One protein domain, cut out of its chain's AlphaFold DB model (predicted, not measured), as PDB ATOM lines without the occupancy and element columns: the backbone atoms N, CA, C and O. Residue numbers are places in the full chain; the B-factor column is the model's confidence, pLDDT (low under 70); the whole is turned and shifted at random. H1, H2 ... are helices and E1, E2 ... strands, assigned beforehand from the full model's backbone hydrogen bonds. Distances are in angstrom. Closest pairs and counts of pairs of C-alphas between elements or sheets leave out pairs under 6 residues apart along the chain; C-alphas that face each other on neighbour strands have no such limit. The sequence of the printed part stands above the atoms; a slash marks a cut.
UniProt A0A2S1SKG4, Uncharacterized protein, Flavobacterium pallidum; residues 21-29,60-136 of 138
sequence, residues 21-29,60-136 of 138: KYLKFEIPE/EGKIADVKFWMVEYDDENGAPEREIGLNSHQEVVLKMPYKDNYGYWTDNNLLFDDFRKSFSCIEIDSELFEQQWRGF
ATOM      1  N   LYS A  21     217.885 293.663 131.766       96.06
ATOM      2  CA  LYS A  21     218.918 293.056 132.602       96.06
ATOM      3  C   LYS A  21     218.261 292.149 133.624       96.06
ATOM      4  O   LYS A  21     217.154 292.416 134.071       96.06
ATOM      5  N   TYR A  22     218.966 291.104 134.038       97.31
ATOM      6  CA  TYR A  22     218.399 290.117 134.947       97.31
ATOM      7  C   TYR A  22     219.411 289.742 136.017       97.31
ATOM      8  O   TYR A  22     220.549 289.384 135.713       97.31
ATOM      9  N   LEU A  23     218.988 289.804 137.278       96.94
ATOM     10  CA  LEU A  23     219.793 289.363 138.414       96.94
ATOM     11  C   LEU A  23     219.109 288.210 139.122       96.94
ATOM     12  O   LEU A  23     217.897 288.229 139.319       96.94
ATOM     13  N   LYS A  24     219.914 287.257 139.588       96.81
ATOM     14  CA  LYS A  24     219.535 286.298 140.621       96.81
ATOM     15  C   LYS A  24     220.361 286.542 141.876       96.81
ATOM     16  O   LYS A  24     221.573 286.741 141.793       96.81
ATOM     17  N   PHE A  25     219.723 286.520 143.038       93.25
ATOM     18  CA  PHE A  25     220.400 286.694 144.322       93.25
ATOM     19  C   PHE A  25     219.675 285.959 145.450       93.25
ATOM     20  O   PHE A  25     218.481 285.682 145.372       93.25
ATOM     21  N   GLU A  26     220.425 285.631 146.497       89.69
ATOM     22  CA  GLU A  26     219.909 285.049 147.736       89.69
ATOM     23  C   GLU A  26     219.652 286.157 148.760       89.69
ATOM     24  O   GLU A  26     220.462 287.081 148.899       89.69
ATOM     25  N   ILE A  27     218.545 286.056 149.499       74.94
ATOM     26  CA  ILE A  27     218.381 286.851 150.716       74.94
ATOM     27  C   ILE A  27     219.112 286.126 151.853       74.94
ATOM     28  O   ILE A  27     218.803 284.964 152.109       74.94
ATOM     29  N   PRO A  28     220.034 286.784 152.582       64.38
ATOM     30  CA  PRO A  28     220.662 286.175 153.747       64.38
ATOM     31  C   PRO A  28     219.597 285.725 154.754       64.38
ATOM     32  O   PRO A  28     218.764 286.538 155.159       64.38
ATOM     33  N   GLU A  29     219.632 284.457 155.176       58.19
ATOM     34  CA  GLU A  29     218.721 283.922 156.193       58.19
ATOM     35  C   GLU A  29     218.855 284.732 157.494       58.19
ATOM     36  O   GLU A  29     219.774 284.530 158.290       58.19
ATOM     37  N   GLU A  60     199.894 284.979 150.321       64.94
ATOM     38  CA  GLU A  60     199.911 285.027 151.783       64.94
ATOM     39  C   GLU A  60     200.804 283.895 152.330       64.94
ATOM     40  O   GLU A  60     200.652 282.729 151.975       64.94
ATOM     41  N   GLY A  61     201.817 284.249 153.125       66.81
ATOM     42  CA  GLY A  61     202.807 283.308 153.668       66.81
ATOM     43  C   GLY A  61     203.914 282.855 152.702       66.81
ATOM     44  O   GLY A  61     205.019 282.594 153.162       66.81
ATOM     45  N   LYS A  62     203.697 282.856 151.378       75.06
ATOM     46  CA  LYS A  62     204.668 282.319 150.395       75.06
ATOM     47  C   LYS A  62     205.955 283.132 150.266       75.06
ATOM     48  O   LYS A  62     206.991 282.585 149.909       75.06
ATOM     49  N   ILE A  63     205.916 284.434 150.564       76.94
ATOM     50  CA  ILE A  63     207.125 285.281 150.570       76.94
ATOM     51  C   ILE A  63     208.145 284.764 151.597       76.94
ATOM     52  O   ILE A  63     209.345 284.869 151.361       76.94
ATOM     53  N   ALA A  64     207.689 284.178 152.713       76.56
ATOM     54  CA  ALA A  64     208.576 283.614 153.729       76.56
ATOM     55  C   ALA A  64     209.309 282.347 153.249       76.56
ATOM     56  O   ALA A  64     210.380 282.041 153.767       76.56
ATOM     57  N   ASP A  65     208.769 281.657 152.242       83.38
ATOM     58  CA  ASP A  65     209.381 280.468 151.638       83.38
ATOM     59  C   ASP A  65     210.400 280.824 150.540       83.38
ATOM     60  O   ASP A  65     211.098 279.946 150.022       83.38
ATOM     61  N   VAL A  66     210.501 282.106 150.161       86.56
ATOM     62  CA  VAL A  66     211.447 282.571 149.146       86.56
ATOM     63  C   VAL A  66     212.854 282.639 149.730       86.56
ATOM     64  O   VAL A  66     213.139 283.422 150.634       86.56
ATOM     65  N   LYS A  67     213.765 281.867 149.137       88.88
ATOM     66  CA  LYS A  67     215.202 281.905 149.424       88.88
ATOM     67  C   LYS A  67     215.979 282.715 148.387       88.88
ATOM     68  O   LYS A  67     216.888 283.467 148.739       88.88
ATOM     69  N   PHE A  68     215.600 282.602 147.114       92.88
ATOM     70  CA  PHE A  68     216.243 283.325 146.018       92.88
ATOM     71  C   PHE A  68     215.242 284.175 145.254       92.88
ATOM     72  O   PHE A  68     214.101 283.771 145.051       92.88
ATOM     73  N   TRP A  69     215.706 285.309 144.750       94.69
ATOM     74  CA  TRP A  69     214.954 286.149 143.830       94.69
ATOM     75  C   TRP A  69     215.617 286.156 142.465       94.69
ATOM     76  O   TRP A  69     216.844 286.212 142.376       94.69
ATOM     77  N   MET A  70     214.802 286.122 141.416       96.94
ATOM     78  CA  MET A  70     215.184 286.531 140.068       96.94
ATOM     79  C   MET A  70     214.410 287.802 139.744       96.94
ATOM     80  O   MET A  70     213.196 287.830 139.932       96.94
ATOM     81  N   VAL A  71     215.084 288.842 139.270       96.00
ATOM     82  CA  VAL A  71     214.457 290.137 138.981       96.00
ATOM     83  C   VAL A  71     214.894 290.604 137.600       96.00
ATOM     84  O   VAL A  71     216.084 290.555 137.284       96.00
ATOM     85  N   GLU A  72     213.924 291.019 136.795       96.44
ATOM     86  CA  GLU A  72     214.112 291.714 135.527       96.44
ATOM     87  C   GLU A  72     214.122 293.223 135.765       96.44
ATOM     88  O   GLU A  72     213.279 293.745 136.496       96.44
ATOM     89  N   TYR A  73     215.049 293.909 135.109       94.62
ATOM     90  CA  TYR A  73     215.229 295.349 135.182       94.62
ATOM     91  C   TYR A  73     215.242 295.953 133.784       94.62
ATOM     92  O   TYR A  73     215.900 295.415 132.887       94.62
ATOM     93  N   ASP A  74     214.612 297.113 133.642       93.06
ATOM     94  CA  ASP A  74     214.755 297.952 132.457       93.06
ATOM     95  C   ASP A  74     216.211 298.431 132.319       93.06
ATOM     96  O   ASP A  74     216.818 298.927 133.273       93.06
ATOM     97  N   ASP A  75     216.812 298.248 131.141       91.19
ATOM     98  CA  ASP A  75     218.219 298.598 130.910       91.19
ATOM     99  C   ASP A  75     218.468 300.113 130.878       91.19
ATOM    100  O   ASP A  75     219.583 300.551 131.182       91.19
ATOM    101  N   GLU A  76     217.454 300.920 130.543       90.81
ATOM    102  CA  GLU A  76     217.596 302.370 130.413       90.81
ATOM    103  C   GLU A  76     217.584 303.066 131.777       90.81
ATOM    104  O   GLU A  76     218.435 303.915 132.055       90.81
ATOM    105  N   ASN A  77     216.613 302.727 132.626       89.81
ATOM    106  CA  ASN A  77     216.399 303.388 133.912       89.81
ATOM    107  C   ASN A  77     216.836 302.539 135.121       89.81
ATOM    108  O   ASN A  77     216.991 303.079 136.219       89.81
ATOM    109  N   GLY A  78     217.093 301.242 134.927       91.31
ATOM    110  CA  GLY A  78     217.532 300.315 135.967       91.31
ATOM    111  C   GLY A  78     216.435 299.890 136.943       91.31
ATOM    112  O   GLY A  78     216.766 299.276 137.958       91.31
ATOM    113  N   ALA A  79     215.172 300.232 136.696       89.81
ATOM    114  CA  ALA A  79     214.051 299.915 137.568       89.81
ATOM    115  C   ALA A  79     213.611 298.451 137.394       89.81
ATOM    116  O   ALA A  79     213.601 297.946 136.270       89.81
ATOM    117  N   PRO A  80     213.246 297.763 138.487       91.44
ATOM    118  CA  PRO A  80     212.709 296.410 138.434       91.44
ATOM    119  C   PRO A  80     211.296 296.394 137.833       91.44
ATOM    120  O   PRO A  80     210.421 297.130 138.284       91.44
ATOM    121  N   GLU A  81     211.056 295.513 136.861       92.31
ATOM    122  CA  GLU A  81     209.753 295.380 136.187       92.31
ATOM    123  C   GLU A  81     209.028 294.072 136.523       92.31
ATOM    124  O   GLU A  81     207.804 294.050 136.663       92.31
ATOM    125  N   ARG A  82     209.777 292.972 136.669       94.81
ATOM    126  CA  ARG A  82     209.244 291.647 137.014       94.81
ATOM    127  C   ARG A  82     210.137 290.943 138.019       94.81
ATOM    128  O   ARG A  82     211.355 291.093 138.006       94.81
ATOM    129  N   GLU A  83     209.540 290.098 138.846       94.25
ATOM    130  CA  GLU A  83     210.248 289.313 139.854       94.25
ATOM    131  C   GLU A  83     209.691 287.895 139.988       94.25
ATOM    132  O   GLU A  83     208.506 287.636 139.783       94.25
ATOM    133  N   ILE A  84     210.566 286.970 140.366       95.50
ATOM    134  CA  ILE A  84     210.259 285.569 140.633       95.50
ATOM    135  C   ILE A  84     210.909 285.204 141.963       95.50
ATOM    136  O   ILE A  84     212.119 285.374 142.135       95.50
ATOM    137  N   GLY A  85     210.111 284.685 142.892       93.38
ATOM    138  CA  GLY A  85     210.598 284.103 144.136       93.38
ATOM    139  C   GLY A  85     210.793 282.598 143.980       93.38
ATOM    140  O   GLY A  85     209.881 281.897 143.534       93.38
ATOM    141  N   LEU A  86     211.968 282.103 144.364       94.44
ATOM    142  CA  LEU A  86     212.326 280.687 144.368       94.44
ATOM    143  C   LEU A  86     212.544 280.187 145.797       94.44
ATOM    144  O   LEU A  86     213.187 280.869 146.600       94.44
ATOM    145  N   ASN A  87     212.096 278.970 146.097       91.69
ATOM    146  CA  ASN A  87     212.406 278.303 147.363       91.69
ATOM    147  C   ASN A  87     213.849 277.751 147.400       91.69
ATOM    148  O   ASN A  87     214.638 277.900 146.461       91.69
ATOM    149  N   SER A  88     214.205 277.074 148.493       90.88
ATOM    150  CA  SER A  88     215.511 276.421 148.670       90.88
ATOM    151  C   SER A  88     215.806 275.300 147.664       90.88
ATOM    152  O   SER A  88     216.974 274.978 147.445       90.88
ATOM    153  N   HIS A  89     214.776 274.746 147.022       93.38
ATOM    154  CA  HIS A  89     214.872 273.743 145.961       93.38
ATOM    155  C   HIS A  89     214.944 274.357 144.550       93.38
ATOM    156  O   HIS A  89     215.002 273.621 143.570       93.38
ATOM    157  N   GLN A  90     215.016 275.691 144.440       92.62
ATOM    158  CA  GLN A  90     214.978 276.453 143.184       92.62
ATOM    159  C   GLN A  90     213.659 276.338 142.407       92.62
ATOM    160  O   GLN A  90     213.623 276.587 141.203       92.62
ATOM    161  N   GLU A  91     212.571 275.996 143.089       94.31
ATOM    162  CA  GLU A  91     211.236 275.954 142.501       94.31
ATOM    163  C   GLU A  91     210.563 277.317 142.660       94.31
ATOM    164  O   GLU A  91     210.686 277.960 143.706       94.31
ATOM    165  N   VAL A  92     209.837 277.753 141.628       94.50
ATOM    166  CA  VAL A  92     209.073 279.002 141.677       94.50
ATOM    167  C   VAL A  92     207.939 278.873 142.688       94.50
ATOM    168  O   VAL A  92     207.079 278.005 142.554       94.50
ATOM    169  N   VAL A  93     207.916 279.769 143.675       91.06
ATOM    170  CA  VAL A  93     206.830 279.863 144.665       91.06
ATOM    171  C   VAL A  93     205.916 281.056 144.415       91.06
ATOM    172  O   VAL A  93     204.742 281.031 144.792       91.06
ATOM    173  N   LEU A  94     206.435 282.099 143.762       90.31
ATOM    174  CA  LEU A  94     205.676 283.280 143.372       90.31
ATOM    175  C   LEU A  94     206.317 283.995 142.184       90.31
ATOM    176  O   LEU A  94     207.511 283.839 141.921       90.31
ATOM    177  N   LYS A  95     205.525 284.824 141.506       92.25
ATOM    178  CA  LYS A  95     206.012 285.800 140.530       92.25
ATOM    179  C   LYS A  95     205.163 287.067 140.581       92.25
ATOM    180  O   LYS A  95     203.962 286.958 140.823       92.25
ATOM    181  N   MET A  96     205.770 288.225 140.330       88.12
ATOM    182  CA  MET A  96     205.089 289.523 140.304       88.12
ATOM    183  C   MET A  96     205.563 290.398 139.135       88.12
ATOM    184  O   MET A  96     206.710 290.253 138.708       88.12
ATOM    185  N   PRO A  97     204.711 291.301 138.615       86.38
ATOM    186  CA  PRO A  97     203.312 291.498 139.001       86.38
ATOM    187  C   PRO A  97     202.429 290.302 138.609       86.38
ATOM    188  O   PRO A  97     202.610 289.686 137.557       86.38
ATOM    189  N   TYR A  98     201.467 289.958 139.469       80.12
ATOM    190  CA  TYR A  98     200.457 288.934 139.194       80.12
ATOM    191  C   TYR A  98     199.124 289.329 139.829       80.12
ATOM    192  O   TYR A  98     199.021 289.420 141.052       80.12
ATOM    193  N   LYS A  99     198.096 289.526 138.994       80.62
ATOM    194  CA  LYS A  99     196.765 290.007 139.413       80.62
ATOM    195  C   LYS A  99     196.882 291.268 140.288       80.62
ATOM    196  O   LYS A  99     197.564 292.209 139.899       80.62
ATOM    197  N   ASP A 100     196.242 291.255 141.455       70.19
ATOM    198  CA  ASP A 100     196.178 292.361 142.410       70.19
ATOM    199  C   ASP A 100     197.308 292.312 143.455       70.19
ATOM    200  O   ASP A 100     197.250 293.017 144.461       70.19
ATOM    201  N   ASN A 101     198.316 291.452 143.270       72.19
ATOM    202  CA  ASN A 101     199.403 291.324 144.231       72.19
ATOM    203  C   ASN A 101     200.497 292.374 143.973       72.19
ATOM    204  O   ASN A 101     200.948 292.553 142.840       72.19
ATOM    205  N   TYR A 102     200.946 293.020 145.049       73.00
ATOM    206  CA  TYR A 102     202.007 294.027 145.052       73.00
ATOM    207  C   TYR A 102     203.387 293.375 145.010       73.00
ATOM    208  O   TYR A 102     203.659 292.433 145.765       73.00
ATOM    209  N   GLY A 103     204.269 293.902 144.168       73.94
ATOM    210  CA  GLY A 103     205.630 293.401 144.057       73.94
ATOM    211  C   GLY A 103     206.466 293.722 145.287       73.94
ATOM    212  O   GLY A 103     206.347 294.779 145.907       73.94
ATOM    213  N   TYR A 104     207.338 292.795 145.653       77.62
ATOM    214  CA  TYR A 104     208.248 292.972 146.773       77.62
ATOM    215  C   TYR A 104     209.392 293.931 146.412       77.62
ATOM    216  O   TYR A 104     209.735 294.839 147.176       77.62
ATOM    217  N   TRP A 105     209.961 293.752 145.219       84.50
ATOM    218  CA  TRP A 105     211.013 294.583 144.647       84.50
ATOM    219  C   TRP A 105     210.488 295.596 143.635       84.50
ATOM    220  O   TRP A 105     210.974 296.721 143.628       84.50
ATOM    221  N   THR A 106     209.491 295.241 142.820       80.94
ATOM    222  CA  THR A 106     208.996 296.131 141.749       80.94
ATOM    223  C   THR A 106     208.292 297.389 142.268       80.94
ATOM    224  O   THR A 106     208.263 298.400 141.577       80.94
ATOM    225  N   ASP A 107     207.769 297.364 143.501       76.38
ATOM    226  CA  ASP A 107     207.017 298.488 144.085       76.38
ATOM    227  C   ASP A 107     207.869 299.371 145.021       76.38
ATOM    228  O   ASP A 107     207.343 300.145 145.831       76.38
ATOM    229  N   ASN A 108     209.200 299.275 144.934       72.38
ATOM    230  CA  ASN A 108     210.131 300.141 145.657       72.38
ATOM    231  C   ASN A 108     210.969 301.016 144.701       72.38
ATOM    232  O   ASN A 108     210.869 300.923 143.485       72.38
ATOM    233  N   ASN A 109     211.787 301.912 145.261       78.81
ATOM    234  CA  ASN A 109     212.600 302.859 144.482       78.81
ATOM    235  C   ASN A 109     214.043 302.365 144.255       78.81
ATOM    236  O   ASN A 109     214.952 303.191 144.163       78.81
ATOM    237  N   LEU A 110     214.283 301.053 144.275       82.75
ATOM    238  CA  LEU A 110     215.622 300.484 144.128       82.75
ATOM    239  C   LEU A 110     215.939 300.209 142.675       82.75
ATOM    240  O   LEU A 110     215.093 299.725 141.932       82.75
ATOM    241  N   LEU A 111     217.181 300.485 142.295       89.62
ATOM    242  CA  LEU A 111     217.662 300.265 140.939       89.62
ATOM    243  C   LEU A 111     218.639 299.093 140.896       89.62
ATOM    244  O   LEU A 111     219.240 298.729 141.905       89.62
ATOM    245  N   PHE A 112     218.857 298.548 139.704       90.56
ATOM    246  CA  PHE A 112     219.791 297.458 139.404       90.56
ATOM    247  C   PHE A 112     221.126 297.538 140.176       90.56
ATOM    248  O   PHE A 112     221.593 296.552 140.752       90.56
ATOM    249  N   ASP A 113     221.736 298.724 140.249       88.88
ATOM    250  CA  ASP A 113     223.010 298.931 140.948       88.88
ATOM    251  C   ASP A 113     222.911 298.851 142.475       88.88
ATOM    252  O   ASP A 113     223.894 298.490 143.128       88.88
ATOM    253  N   ASP A 114     221.759 299.170 143.062       87.06
ATOM    254  CA  ASP A 114     221.536 299.037 144.502       87.06
ATOM    255  C   ASP A 114     221.529 297.560 144.908       87.06
ATOM    256  O   ASP A 114     222.121 297.199 145.929       87.06
ATOM    257  N   PHE A 115     220.955 296.692 144.067       86.19
ATOM    258  CA  PHE A 115     220.988 295.243 144.267       86.19
ATOM    259  C   PHE A 115     222.415 294.704 144.176       86.19
ATOM    260  O   PHE A 115     222.866 294.036 145.106       86.19
ATOM    261  N   ARG A 116     223.170 295.066 143.127       89.31
ATOM    262  CA  ARG A 116     224.565 294.614 142.956       89.31
ATOM    263  C   ARG A 116     225.497 295.037 144.093       89.31
ATOM    264  O   ARG A 116     226.462 294.339 144.383       89.31
ATOM    265  N   LYS A 117     225.237 296.184 144.730       87.25
ATOM    266  CA  LYS A 117     226.014 296.659 145.891       87.25
ATOM    267  C   LYS A 117     225.643 295.949 147.190       87.25
ATOM    268  O   LYS A 117     226.465 295.899 148.102       87.25
ATOM    269  N   SER A 118     224.410 295.462 147.291       79.50
ATOM    270  CA  SER A 118     223.827 295.002 148.555       79.50
ATOM    271  C   SER A 118     223.764 293.485 148.677       79.50
ATOM    272  O   SER A 118     223.784 292.965 149.792       79.50
ATOM    273  N   PHE A 119     223.711 292.773 147.551       83.25
ATOM    274  CA  PHE A 119     223.614 291.322 147.503       83.25
ATOM    275  C   PHE A 119     224.740 290.722 146.665       83.25
ATOM    276  O   PHE A 119     225.265 291.343 145.741       83.25
ATOM    277  N   SER A 120     225.078 289.468 146.961       86.88
ATOM    278  CA  SER A 120     225.896 288.657 146.061       86.88
ATOM    279  C   SER A 120     225.037 288.225 144.873       86.88
ATOM    280  O   SER A 120     224.448 287.143 144.879       86.88
ATOM    281  N   CYS A 121     224.919 289.103 143.878       91.44
ATOM    282  CA  CYS A 121     224.147 288.848 142.670       91.44
ATOM    283  C   CYS A 121     224.952 288.066 141.632       91.44
ATOM    284  O   CYS A 121     226.157 288.260 141.476       91.44
ATOM    285  N   ILE A 122     224.242 287.260 140.849       95.56
ATOM    286  CA  ILE A 122     224.705 286.764 139.556       95.56
ATOM    287  C   ILE A 122     223.799 287.324 138.461       95.56
ATOM    288  O   ILE A 122     222.586 287.423 138.649       95.56
ATOM    289  N   GLU A 123     224.384 287.693 137.325       96.00
ATOM    290  CA  GLU A 123     223.607 287.992 136.122       96.00
ATOM    291  C   GLU A 123     223.124 286.676 135.508       96.00
ATOM    292  O   GLU A 123     223.861 285.686 135.465       96.00
ATOM    293  N   ILE A 124     221.871 286.659 135.072       96.56
ATOM    294  CA  ILE A 124     221.264 285.524 134.373       96.56
ATOM    295  C   ILE A 124     220.823 285.973 132.983       96.56
ATOM    296  O   ILE A 124     220.632 287.163 132.736       96.56
ATOM    297  N   ASP A 125     220.662 285.026 132.068       94.62
ATOM    298  CA  ASP A 125     220.109 285.336 130.758       94.62
ATOM    299  C   ASP A 125     218.574 285.473 130.801       94.62
ATOM    300  O   ASP A 125     217.882 284.979 131.699       94.62
ATOM    301  N   SER A 126     218.044 286.162 129.791       94.88
ATOM    302  CA  SER A 126     216.604 286.347 129.602       94.88
ATOM    303  C   SER A 126     215.861 285.034 129.372       94.88
ATOM    304  O   SER A 126     214.681 284.932 129.689       94.88
ATOM    305  N   GLU A 127     216.516 284.032 128.778       95.12
ATOM    306  CA  GLU A 127     215.870 282.768 128.430       95.12
ATOM    307  C   GLU A 127     215.507 281.987 129.698       95.12
ATOM    308  O   GLU A 127     214.364 281.556 129.848       95.12
ATOM    309  N   LEU A 128     216.433 281.888 130.650       95.25
ATOM    310  CA  LEU A 128     216.223 281.288 131.957       95.25
ATOM    311  C   LEU A 128     215.107 282.006 132.722       95.25
ATOM    312  O   LEU A 128     214.245 281.347 133.307       95.25
ATOM    313  N   PHE A 129     215.097 283.342 132.707       96.50
ATOM    314  CA  PHE A 129     214.036 284.114 133.353       96.50
ATOM    315  C   PHE A 129     212.666 283.815 132.731       96.50
ATOM    316  O   PHE A 129     211.723 283.472 133.444       96.50
ATOM    317  N   GLU A 130     212.562 283.865 131.403       95.44
ATOM    318  CA  GLU A 130     211.318 283.602 130.676       95.44
ATOM    319  C   GLU A 130     210.812 282.167 130.857       95.44
ATOM    320  O   GLU A 130     209.602 281.952 130.971       95.44
ATOM    321  N   GLN A 131     211.713 281.182 130.913       95.19
ATOM    322  CA  GLN A 131     211.357 279.789 131.184       95.19
ATOM    323  C   GLN A 131     210.681 279.648 132.554       95.19
ATOM    324  O   GLN A 131     209.598 279.064 132.641       95.19
ATOM    325  N   GLN A 132     211.260 280.236 133.607       95.12
ATOM    326  CA  GLN A 132     210.670 280.221 134.953       95.12
ATOM    327  C   GLN A 132     209.363 281.025 135.005       95.12
ATOM    328  O   GLN A 132     208.356 280.562 135.546       95.12
ATOM    329  N   TRP A 133     209.341 282.202 134.373       94.88
ATOM    330  CA  TRP A 133     208.175 283.083 134.340       94.88
ATOM    331  C   TRP A 133     206.952 282.423 133.695       94.88
ATOM    332  O   TRP A 133     205.835 282.538 134.206       94.88
ATOM    333  N   ARG A 134     207.140 281.742 132.558       93.00
ATOM    334  CA  ARG A 134     206.057 281.087 131.805       93.00
ATOM    335  C   ARG A 134     205.690 279.721 132.371       93.00
ATOM    336  O   ARG A 134     204.534 279.326 132.259       93.00
ATOM    337  N   GLY A 135     206.656 279.014 132.959       88.62
ATOM    338  CA  GLY A 135     206.457 277.683 133.535       88.62
ATOM    339  C   GLY A 135     205.595 277.676 134.800       88.62
ATOM    340  O   GLY A 135     205.030 276.642 135.145       88.62
ATOM    341  N   PHE A 136     205.452 278.822 135.468       86.88
ATOM    342  CA  PHE A 136     204.680 278.953 136.699       86.88
ATOM    343  C   PHE A 136     203.337 279.664 136.474       86.88
ATOM    344  O   PHE A 136     203.304 280.810 136.014       86.88
TER     345      PHE A 136
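What this domain is: This is residues 21 to 29 and 60 to 136 of the 138 residues of an uncharacterized protein of Flavobacterium pallidum (UniProt A0A2S1SKG4). A twisted four-stranded sheet forms the core, with H3 crossing one face and H2 packed on the opposite face toward the E1 edge. The long loop of residues 97 to 111 passes on H2's side, while short H1 sits near the E4 edge. The printed part has 86 residues, with three named helices and four named strands in the order E1, H1, E2, E3, E4, H2, H3. The sheet runs E1, E2, E3, E4, all antiparallel, and the class is mixed, helices and strands. The whole is compact, with a radius of gyration of the C-alphas of 11.9 A and spans of 31 by 28 by 25 A.

Where its parts are: E1, residues 21 to 26, begins at C-alpha 21 (218.918, 293.056, 132.602) and is 17.2 A long. E2, residues 68 to 74, measures 20.0 A; E3, residues 80 to 86, 16.8 A; E4, residues 92 to 96, 11.3 A. H1 is residues 62 to 65, H2 residues 112 to 118. H3, residues 126 to 135, is 13.9 A long and ends at C-alpha 135 (206.457, 277.683, 133.535).

How they stand to each other: The sheet is twisted, its C-alphas up to 4.0 A off the best plane. Within hydrogen-bond range are N 23 and O 71 across the neighbours E1 and E2, at 3.0 A, N 70 and O 84 across the neighbours E2 and E3, at 2.9 A, and N 85 and O 94 across the neighbours E3 and E4, at 2.9 A. E2, E3 and E4 form a meander, each strand the antiparallel neighbour of the one before. H3 has a height over the sheet of 9.3 A and is only just across the strands, at 61 degrees to E2 on the local plane; its closest C-alphas to E2 are Phe 129 and Met 70, 7.2 A. H2, on the opposite face, has a height of 9.7 A and runs along E2, at 2 degrees on the local plane; the closest C-alphas are Phe 112 and Tyr 73, 6.6 A. H1 only grazes the sheet. In H2 and H3 every O i to N i+4 pair is within hydrogen-bond range; H1 is too short for one.

The domain as a whole: The C-alphas of Gly 61 and Glu 76, the two farthest apart, are 33.5 A apart. Residues 30 to 59 are not printed, and C-alphas 29 and 60 are 19.4 A apart across the cut. The link E4 to H2 is long. Residues 28 to 29 and 60 to 61 have pLDDT under 70.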